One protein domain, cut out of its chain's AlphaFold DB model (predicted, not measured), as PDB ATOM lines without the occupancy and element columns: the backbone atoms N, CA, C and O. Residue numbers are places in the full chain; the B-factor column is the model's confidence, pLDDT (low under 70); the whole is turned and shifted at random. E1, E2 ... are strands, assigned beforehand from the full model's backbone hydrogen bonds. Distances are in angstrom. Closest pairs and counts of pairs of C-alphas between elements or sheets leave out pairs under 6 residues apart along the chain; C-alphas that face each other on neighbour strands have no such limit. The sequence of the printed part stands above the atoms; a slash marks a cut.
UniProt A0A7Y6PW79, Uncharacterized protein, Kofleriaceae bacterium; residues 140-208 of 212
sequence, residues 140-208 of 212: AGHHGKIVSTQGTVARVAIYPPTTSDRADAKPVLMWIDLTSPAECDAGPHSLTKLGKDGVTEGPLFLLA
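This is residues 140 to 208 of the 212 residues of an uncharacterized protein of Kofleriaceae bacterium (UniProt A0A7Y6PW79). A single strongly twisted four-stranded sheet, with its long strand E1 bending by 79 degrees at residue 147, has two long loops: residues 160 to 171, which join E2 to E3, and residues 177 to 200, which join the edge strands E3 and E4, with Asp 168 of the one and Pro 188 of the other at the far ends of the domain. The order is E3, E2, E1, E4, antiparallel throughout. The 69 printed residues are all strand in class, without a named helix, though only 30 lie in strands E1 to E4. The whole is compact, radius of gyration of the C-alphas 11.2 A, spanning 32 by 24 by 20 A.

E1, residues 140 to 150, is 24.6 A long from C-alpha 140 at (14.783, 45.088, 49.802). E2 is residues 153 to 159, 18.2 A; E3 172 to 176, 11.9 A; E4 201 to 207, 18.5 A, ending at C-alpha 207 (15.499, 51.163, 48.304).

E1 and E2 form a hairpin, N 147 to O 155 2.8 A. E2 and E3 form another, N 156 to O 174 2.8 A. E1, E2, E3 are a meander, each the antiparallel neighbour of the one before; E4 beside E1, N 142 to O 204 2.8 A, completes a Greek key, first strand beside fourth. E3 and E4 are apart.

The farthest C-alphas, Asp 168 and Pro 188, are 34.4 A apart. Links E2 to E3 and E3 to E4 are long. The printed part has no cut; no printed residue is under pLDDT 70.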
ATOM      1  N   ALA A 140      15.316  46.420  50.067       94.31
ATOM      2  CA  ALA A 140      14.783  45.088  49.802       94.31
ATOM      3  C   ALA A 140      15.709  44.338  48.841       94.31
ATOM      4  O   ALA A 140      16.254  44.934  47.909       94.31
ATOM      5  N   GLY A 141      15.919  43.049  49.092       95.31
ATOM      6  CA  GLY A 141      16.778  42.215  48.271       95.31
ATOM      7  C   GLY A 141      16.102  41.758  46.981       95.31
ATOM      8  O   GLY A 141      14.937  41.372  46.949       95.31
ATOM      9  N   HIS A 142      16.875  41.784  45.905       96.00
ATOM     10  CA  HIS A 142      16.494  41.346  44.573       96.00
ATOM     11  C   HIS A 142      17.633  40.550  43.946       96.00
ATOM     12  O   HIS A 142      18.808  40.696  44.306       96.00
ATOM     13  N   HIS A 143      17.294  39.748  42.944       97.25
ATOM     14  CA  HIS A 143      18.291  39.217  42.033       97.25
ATOM     15  C   HIS A 143      18.540  40.216  40.904       97.25
ATOM     16  O   HIS A 143      17.605  40.636  40.223       97.25
ATOM     17  N   GLY A 144      19.796  40.608  40.712       97.56
ATOM     18  CA  GLY A 144      20.205  41.517  39.650       97.56
ATOM     19  C   GLY A 144      21.223  40.874  38.715       97.56
ATOM     20  O   GLY A 144      22.073  40.097  39.148       97.56
ATOM     21  N   LYS A 145      21.163  41.242  37.435       98.06
ATOM     22  CA  LYS A 145      22.141  40.873  36.407       98.06
ATOM     23  C   LYS A 145      22.542  42.096  35.593       98.06
ATOM     24  O   LYS A 145      21.687  42.742  34.989       98.06
ATOM     25  N   ILE A 146      23.831  42.411  35.549       98.19
ATOM     26  CA  ILE A 146      24.354  43.508  34.730       98.19
ATOM     27  C   ILE A 146      24.255  43.103  33.255       98.19
ATOM     28  O   ILE A 146      24.816  42.087  32.847       98.19
ATOM     29  N   VAL A 147      23.545  43.899  32.454       98.12
ATOM     30  CA  VAL A 147      23.388  43.674  31.005       98.12
ATOM     31  C   VAL A 147      24.318  44.554  30.175       98.12
ATOM     32  O   VAL A 147      24.742  44.160  29.093       98.12
ATOM     33  N   SER A 148      24.642  45.747  30.669       97.31
ATOM     34  CA  SER A 148      25.591  46.669  30.041       97.31
ATOM     35  C   SER A 148      26.081  47.689  31.062       97.31
ATOM     36  O   SER A 148      25.437  47.898  32.086       97.31
ATOM     37  N   THR A 149      27.181  48.371  30.772       96.62
ATOM     38  CA  THR A 149      27.706  49.463  31.601       96.62
ATOM     39  C   THR A 149      27.917  50.714  30.757       96.62
ATOM     40  O   THR A 149      28.173  50.631  29.555       96.62
ATOM     41  N   GLN A 150      27.781  51.883  31.379       95.38
ATOM     42  CA  GLN A 150      28.063  53.175  30.763       95.38
ATOM     43  C   GLN A 150      28.685  54.098  31.812       95.38
ATOM     44  O   GLN A 150      28.004  54.594  32.704       95.38
ATOM     45  N   GLY A 151      29.995  54.336  31.714       91.00
ATOM     46  CA  GLY A 151      30.711  55.083  32.748       91.00
ATOM     47  C   GLY A 151      30.607  54.377  34.102       91.00
ATOM     48  O   GLY A 151      30.994  53.216  34.216       91.00
ATOM     49  N   THR A 152      30.082  55.074  35.110       88.00
ATOM     50  CA  THR A 152      29.918  54.561  36.481       88.00
ATOM     51  C   THR A 152      28.596  53.832  36.718       88.00
ATOM     52  O   THR A 152      28.446  53.191  37.755       88.00
ATOM     53  N   VAL A 153      27.648  53.884  35.775       96.00
ATOM     54  CA  VAL A 153      26.333  53.251  35.929       96.00
ATOM     55  C   VAL A 153      26.251  51.918  35.190       96.00
ATOM     56  O   VAL A 153      26.793  51.735  34.094       96.00
ATOM     57  N   ALA A 154      25.531  50.974  35.787       97.44
ATOM     58  CA  ALA A 154      25.220  49.679  35.206       97.44
ATOM     59  C   ALA A 154      23.748  49.637  34.799       97.44
ATOM     60  O   ALA A 154      22.866  50.031  35.556       97.44
ATOM     61  N   ARG A 155      23.464  49.110  33.612       98.00
ATOM     62  CA  ARG A 155      22.117  48.684  33.255       98.00
ATOM     63  C   ARG A 155      21.923  47.296  33.831       98.00
ATOM     64  O   ARG A 155      22.674  46.379  33.493       98.00
ATOM     65  N   VAL A 156      20.929  47.143  34.685       98.31
ATOM     66  CA  VAL A 156      20.672  45.919  35.433       98.31
ATOM     67  C   VAL A 156      19.297  45.378  35.067       98.31
ATOM     68  O   VAL A 156      18.315  46.116  35.057       98.31
ATOM     69  N   ALA A 157      19.238  44.085  34.761       97.88
ATOM     70  CA  ALA A 157      18.017  43.296  34.772       97.88
ATOM     71  C   ALA A 157      17.740  42.860  36.209       97.88
ATOM     72  O   ALA A 157      18.514  42.090  36.778       97.88
ATOM     73  N   ILE A 158      16.668  43.385  36.793       97.06
ATOM     74  CA  ILE A 158      16.275  43.131  38.173       97.06
ATOM     75  C   ILE A 158      15.049  42.236  38.171       97.06
ATOM     76  O   ILE A 158      14.019  42.580  37.593       97.06
ATOM     77  N   TYR A 159      15.158  41.089  38.817       94.19
ATOM     78  CA  TYR A 159      14.068  40.137  38.917       94.19
ATOM     79  C   TYR A 159      13.229  40.472  40.153       94.19
ATOM     80  O   TYR A 159      13.798  40.668  41.235       94.19
ATOM     81  N   PRO A 160      11.891  40.552  40.017       84.81
ATOM     82  CA  PRO A 160      11.007  40.660  41.167       84.81
ATOM     83  C   PRO A 160      11.272  39.531  42.174       84.81
ATOM     84  O   PRO A 160      11.621  38.421  41.746       84.81
ATOM     85  N   PRO A 161      11.087  39.777  43.483       83.69
ATOM     86  CA  PRO A 161      11.272  38.744  44.495       83.69
ATOM     87  C   PRO A 161      10.497  37.471  44.151       83.69
ATOM     88  O   PRO A 161       9.382  37.550  43.632       83.69
ATOM     89  N   THR A 162      11.071  36.307  44.461       85.75
ATOM     90  CA  THR A 162      10.502  34.957  44.235       85.75
ATOM     91  C   THR A 162      10.443  34.494  42.778       85.75
ATOM     92  O   THR A 162       9.911  33.422  42.486       85.75
ATOM     93  N   THR A 163      10.960  35.292  41.839       89.25
ATOM     94  CA  THR A 163      10.847  34.971  40.406       89.25
ATOM     95  C   THR A 163      12.161  34.619  39.739       89.25
ATOM     96  O   THR A 163      12.155  34.103  38.630       89.25
ATOM     97  N   SER A 164      13.291  34.883  40.384       91.50
ATOM     98  CA  SER A 164      14.601  34.921  39.734       91.50
ATOM     99  C   SER A 164      15.144  33.580  39.210       91.50
ATOM    100  O   SER A 164      16.118  33.566  38.454       91.50
ATOM    101  N   ASP A 165      14.574  32.461  39.641       90.94
ATOM    102  CA  ASP A 165      14.883  31.086  39.235       90.94
ATOM    103  C   ASP A 165      13.804  30.492  38.310       90.94
ATOM    104  O   ASP A 165      13.955  29.376  37.808       90.94
ATOM    105  N   ARG A 166      12.721  31.234  38.049       91.31
ATOM    106  CA  ARG A 166      11.644  30.798  37.162       91.31
ATOM    107  C   ARG A 166      12.024  31.014  35.702       91.31
ATOM    108  O   ARG A 166      12.553  32.056  35.319       91.31
ATOM    109  N   ALA A 167      11.666  30.059  34.851       88.88
ATOM    110  CA  ALA A 167      11.927  30.149  33.413       88.88
ATOM    111  C   ALA A 167      11.151  31.289  32.721       88.88
ATOM    112  O   ALA A 167      11.586  31.789  31.685       88.88
ATOM    113  N   ASP A 168      10.006  31.695  33.277       90.25
ATOM    114  CA  ASP A 168       9.117  32.733  32.744       90.25
ATOM    115  C   ASP A 168       9.357  34.125  33.353       90.25
ATOM    116  O   ASP A 168       8.585  35.054  33.092       90.25
ATOM    117  N   ALA A 169      10.411  34.283  34.160       91.62
ATOM    118  CA  ALA A 169      10.683  35.515  34.880       91.62
ATOM    119  C   ALA A 169      10.928  36.697  33.931       91.62
ATOM    120  O   ALA A 169      11.717  36.621  32.987       91.62
ATOM    121  N   LYS A 170      10.263  37.821  34.209       92.69
ATOM    122  CA  LYS A 170      10.388  39.056  33.430       92.69
ATOM    123  C   LYS A 170      11.106  40.110  34.266       92.69
ATOM    124  O   LYS A 170      10.469  40.710  35.130       92.69
ATOM    125  N   PRO A 171      12.409  40.341  34.041       95.50
ATOM    126  CA  PRO A 171      13.127  41.348  34.797       95.50
ATOM    127  C   PRO A 171      12.715  42.761  34.376       95.50
ATOM    128  O   PRO A 171      12.427  43.031  33.208       95.50
ATOM    129  N   VAL A 172      12.770  43.682  35.333       95.38
ATOM    130  CA  VAL A 172      12.714  45.124  35.093       95.38
ATOM    131  C   VAL A 172      14.122  45.605  34.756       95.38
ATOM    132  O   VAL A 172      15.082  45.273  35.449       95.38
ATOM    133  N   LEU A 173      14.269  46.376  33.678       96.69
ATOM    134  CA  LEU A 173      15.555  46.956  33.290       96.69
ATOM    135  C   LEU A 173      15.680  48.374  33.844       96.69
ATOM    136  O   LEU A 173      14.867  49.232  33.510       96.69
ATOM    137  N   MET A 174      16.737  48.635  34.609       95.88
ATOM    138  CA  MET A 174      17.010  49.950  35.194       95.88
ATOM    139  C   MET A 174      18.499  50.297  35.095       95.88
ATOM    140  O   MET A 174      19.348  49.407  35.115       95.88
ATOM    141  N   TRP A 175      18.819  51.582  34.953       96.88
ATOM    142  CA  TRP A 175      20.182  52.086  35.127       96.88
ATOM    143  C   TRP A 175      20.401  52.423  36.594       96.88
ATOM    144  O   TRP A 175      19.571  53.114  37.173       96.88
ATOM    145  N   ILE A 176      21.482  51.905  37.170       96.81
ATOM    146  CA  ILE A 176      21.779  52.014  38.595       96.81
ATOM    147  C   ILE A 176      23.255  52.350  38.768       96.81
ATOM    148  O   ILE A 176      24.126  51.677  38.201       96.81
ATOM    149  N   ASP A 177      23.544  53.348  39.587       96.44
ATOM    150  CA  ASP A 177      24.856  53.529  40.184       96.44
ATOM    151  C   ASP A 177      25.018  52.545  41.356       96.44
ATOM    152  O   ASP A 177      24.551  52.772  42.474       96.44
ATOM    153  N   LEU A 178      25.713  51.430  41.103       96.69
ATOM    154  CA  LEU A 178      25.966  50.374  42.098       96.69
ATOM    155  C   LEU A 178      26.907  50.813  43.238       96.69
ATOM    156  O   LEU A 178      27.186  50.033  44.153       96.69
ATOM    157  N   THR A 179      27.412  52.047  43.188       95.88
ATOM    158  CA  THR A 179      28.221  52.667  44.241       95.88
ATOM    159  C   THR A 179      27.443  53.703  45.053       95.88
ATOM    160  O   THR A 179      27.920  54.126  46.108       95.88
ATOM    161  N   SER A 180      26.234  54.070  44.615       96.06
ATOM    162  CA  SER A 180      25.411  55.095  45.250       96.06
ATOM    163  C   SER A 180      24.499  54.508  46.336       96.06
ATOM    164  O   SER A 180      23.595  53.726  46.018       96.06
ATOM    165  N   PRO A 181      24.649  54.919  47.614       95.81
ATOM    166  CA  PRO A 181      23.720  54.535  48.675       95.81
ATOM    167  C   PRO A 181      22.309  55.109  48.467       95.81
ATOM    168  O   PRO A 181      21.364  54.651  49.095       95.81
ATOM    169  N   ALA A 182      22.143  56.104  47.589       94.00
ATOM    170  CA  ALA A 182      20.827  56.631  47.237       94.00
ATOM    171  C   ALA A 182      20.054  55.718  46.269       94.00
ATOM    172  O   ALA A 182      18.853  55.898  46.107       94.00
ATOM    173  N   GLU A 183      20.718  54.757  45.623       94.88
ATOM    174  CA  GLU A 183      20.091  53.879  44.627       94.88
ATOM    175  C   GLU A 183      20.083  52.409  45.058       94.88
ATOM    176  O   GLU A 183      19.148  51.668  44.751       94.88
ATOM    177  N   CYS A 184      21.092  51.971  45.811       96.81
ATOM    178  CA  CYS A 184      21.165  50.617  46.347       96.81
ATOM    179  C   CYS A 184      21.878  50.583  47.705       96.81
ATOM    180  O   CYS A 184      22.444  51.576  48.151       96.81
ATOM    181  N   ASP A 185      21.893  49.429  48.375       97.75
ATOM    182  CA  ASP A 185      22.726  49.219  49.561       97.75
ATOM    183  C   ASP A 185      24.206  49.224  49.147       97.75
ATOM    184  O   ASP A 185      24.799  48.169  48.933       97.75
ATOM    185  N   ALA A 186      24.810  50.400  49.000       96.31
ATOM    186  CA  ALA A 186      26.214  50.577  48.653       96.31
ATOM    187  C   ALA A 186      27.018  51.055  49.869       96.31
ATOM    188  O   ALA A 186      26.590  51.930  50.618       96.31
ATOM    189  N   GLY A 187      28.201  50.471  50.073       93.56
ATOM    190  CA  GLY A 187      29.106  50.836  51.165       93.56
ATOM    191  C   GLY A 187      29.657  49.643  51.952       93.56
ATOM    192  O   GLY A 187      29.475  48.481  51.564       93.56
ATOM    193  N   PRO A 188      30.353  49.901  53.072       91.94
ATOM    194  CA  PRO A 188      30.904  48.860  53.929       91.94
ATOM    195  C   PRO A 188      29.831  47.884  54.418       91.94
ATOM    196  O   PRO A 188      28.695  48.267  54.714       91.94
ATOM    197  N   HIS A 189      30.203  46.604  54.483       91.88
ATOM    198  CA  HIS A 189      29.357  45.482  54.911       91.88
ATOM    199  C   HIS A 189      28.074  45.253  54.099       91.88
ATOM    200  O   HIS A 189      27.330  44.333  54.430       91.88
ATOM    201  N   SER A 190      27.810  46.024  53.039       96.12
ATOM    202  CA  SER A 190      26.595  45.929  52.219       96.12
ATOM    203  C   SER A 190      26.268  44.495  51.774       96.12
ATOM    204  O   SER A 190      27.164  43.676  51.501       96.12
ATOM    205  N   LEU A 191      24.967  44.211  51.719       97.44
ATOM    206  CA  LEU A 191      24.404  42.969  51.211       97.44
ATOM    207  C   LEU A 191      24.351  42.945  49.676       97.44
ATOM    208  O   LEU A 191      24.459  41.865  49.103       97.44
ATOM    209  N   THR A 192      24.307  44.102  49.000       97.88
ATOM    210  CA  THR A 192      24.532  44.180  47.545       97.88
ATOM    211  C   THR A 192      25.936  43.683  47.211       97.88
ATOM    212  O   THR A 192      26.946  44.249  47.653       97.88
ATOM    213  N   LYS A 193      26.007  42.614  46.416       97.62
ATOM    214  CA  LYS A 193      27.263  42.071  45.873       97.62
ATOM    215  C   LYS A 193      27.416  42.344  44.384       97.62
ATOM    216  O   LYS A 193      28.537  42.306  43.890       97.62
ATOM    217  N   LEU A 194      26.321  42.647  43.687       96.81
ATOM    218  CA  LEU A 194      26.348  42.995  42.272       96.81
ATOM    219  C   LEU A 194      27.319  44.158  42.006       96.81
ATOM    220  O   LEU A 194      27.299  45.163  42.711       96.81
ATOM    221  N   GLY A 195      28.179  44.008  40.999       93.25
ATOM    222  CA  GLY A 195      29.192  44.991  40.607       93.25
ATOM    223  C   GLY A 195      30.469  44.993  41.456       93.25
ATOM    224  O   GLY A 195      31.446  45.624  41.057       93.25
ATOM    225  N   LYS A 196      30.514  44.278  42.587       91.56
ATOM    226  CA  LYS A 196      31.721  44.165  43.423       91.56
ATOM    227  C   LYS A 196      32.597  43.024  42.937       91.56
ATOM    228  O   LYS A 196      32.079  41.973  42.585       91.56
ATOM    229  N   ASP A 197      33.911  43.234  42.911       90.88
ATOM    230  CA  ASP A 197      34.901  42.202  42.566       90.88
ATOM    231  C   ASP A 197      34.598  41.464  41.244       90.88
ATOM    232  O   ASP A 197      34.861  40.273  41.091       90.88
ATOM    233  N   GLY A 198      34.008  42.175  40.274       90.19
ATOM    234  CA  GLY A 198      33.630  41.618  38.970       90.19
ATOM    235  C   GLY A 198      32.349  40.773  38.959       90.19
ATOM    236  O   GLY A 198      32.044  40.165  37.936       90.19
ATOM    237  N   VAL A 199      31.574  40.737  40.049       96.25
ATOM    238  CA  VAL A 199      30.288  40.026  40.115       96.25
ATOM    239  C   VAL A 199      29.272  40.683  39.177       96.25
ATOM    240  O   VAL A 199      28.839  41.814  39.392       96.25
ATOM    241  N   THR A 200      28.855  39.958  38.140       96.94
ATOM    242  CA  THR A 200      27.902  40.437  37.121       96.94
ATOM    243  C   THR A 200      26.467  39.971  37.348       96.94
ATOM    244  O   THR A 200      25.554  40.485  36.703       96.94
ATOM    245  N   GLU A 201      26.246  39.036  38.268       97.62
ATOM    246  CA  GLU A 201      24.934  38.488  38.603       97.62
ATOM    247  C   GLU A 201      24.899  38.103  40.088       97.62
ATOM    248  O   GLU A 201      25.855  37.514  40.594       97.62
ATOM    249  N   GLY A 202      23.827  38.448  40.804       97.31
ATOM    250  CA  GLY A 202      23.720  38.140  42.230       97.31
ATOM    251  C   GLY A 202      22.846  39.107  43.039       97.31
ATOM    252  O   GLY A 202      21.967  39.760  42.475       97.31
ATOM    253  N   PRO A 203      23.077  39.185  44.365       97.50
ATOM    254  CA  PRO A 203      22.299  40.024  45.270       97.50
ATOM    255  C   PRO A 203      22.425  41.515  44.949       97.50
ATOM    256  O   PRO A 203      23.535  42.066  44.909       97.50
ATOM    257  N   LEU A 204      21.273  42.167  44.812       97.62
ATOM    258  CA  LEU A 204      21.106  43.608  44.674       97.62
ATOM    259  C   LEU A 204      20.024  44.076  45.646       97.62
ATOM    260  O   LEU A 204      18.875  43.671  45.522       97.62
ATOM    261  N   PHE A 205      20.379  44.934  46.595       97.31
ATOM    262  CA  PHE A 205      19.431  45.493  47.554       97.31
ATOM    263  C   PHE A 205      19.092  46.924  47.145       97.31
ATOM    264  O   PHE A 205      19.970  47.784  47.154       97.31
ATOM    265  N   LEU A 206      17.840  47.172  46.769       96.12
ATOM    266  CA  LEU A 206      17.344  48.478  46.315       96.12
ATOM    267  C   LEU A 206      16.511  49.133  47.400       96.12
ATOM    268  O   LEU A 206      15.942  48.422  48.224       96.12
ATOM    269  N   LEU A 207      16.403  50.464  47.389       93.69
ATOM    270  CA  LEU A 207      15.499  51.163  48.304       93.69
ATOM    271  C   LEU A 207      14.103  50.531  48.252       93.69
ATOM    272  O   LEU A 207      13.558  50.278  47.171       93.69
ATOM    273  N   ALA A 208      13.544  50.248  49.427       88.31
ATOM    274  CA  ALA A 208      12.253  49.593  49.530       88.31
ATOM    275  C   ALA A 208      11.191  50.417  48.792       88.31
ATOM    276  O   ALA A 208      11.009  51.604  49.048       88.31
TER     277      ALA A 208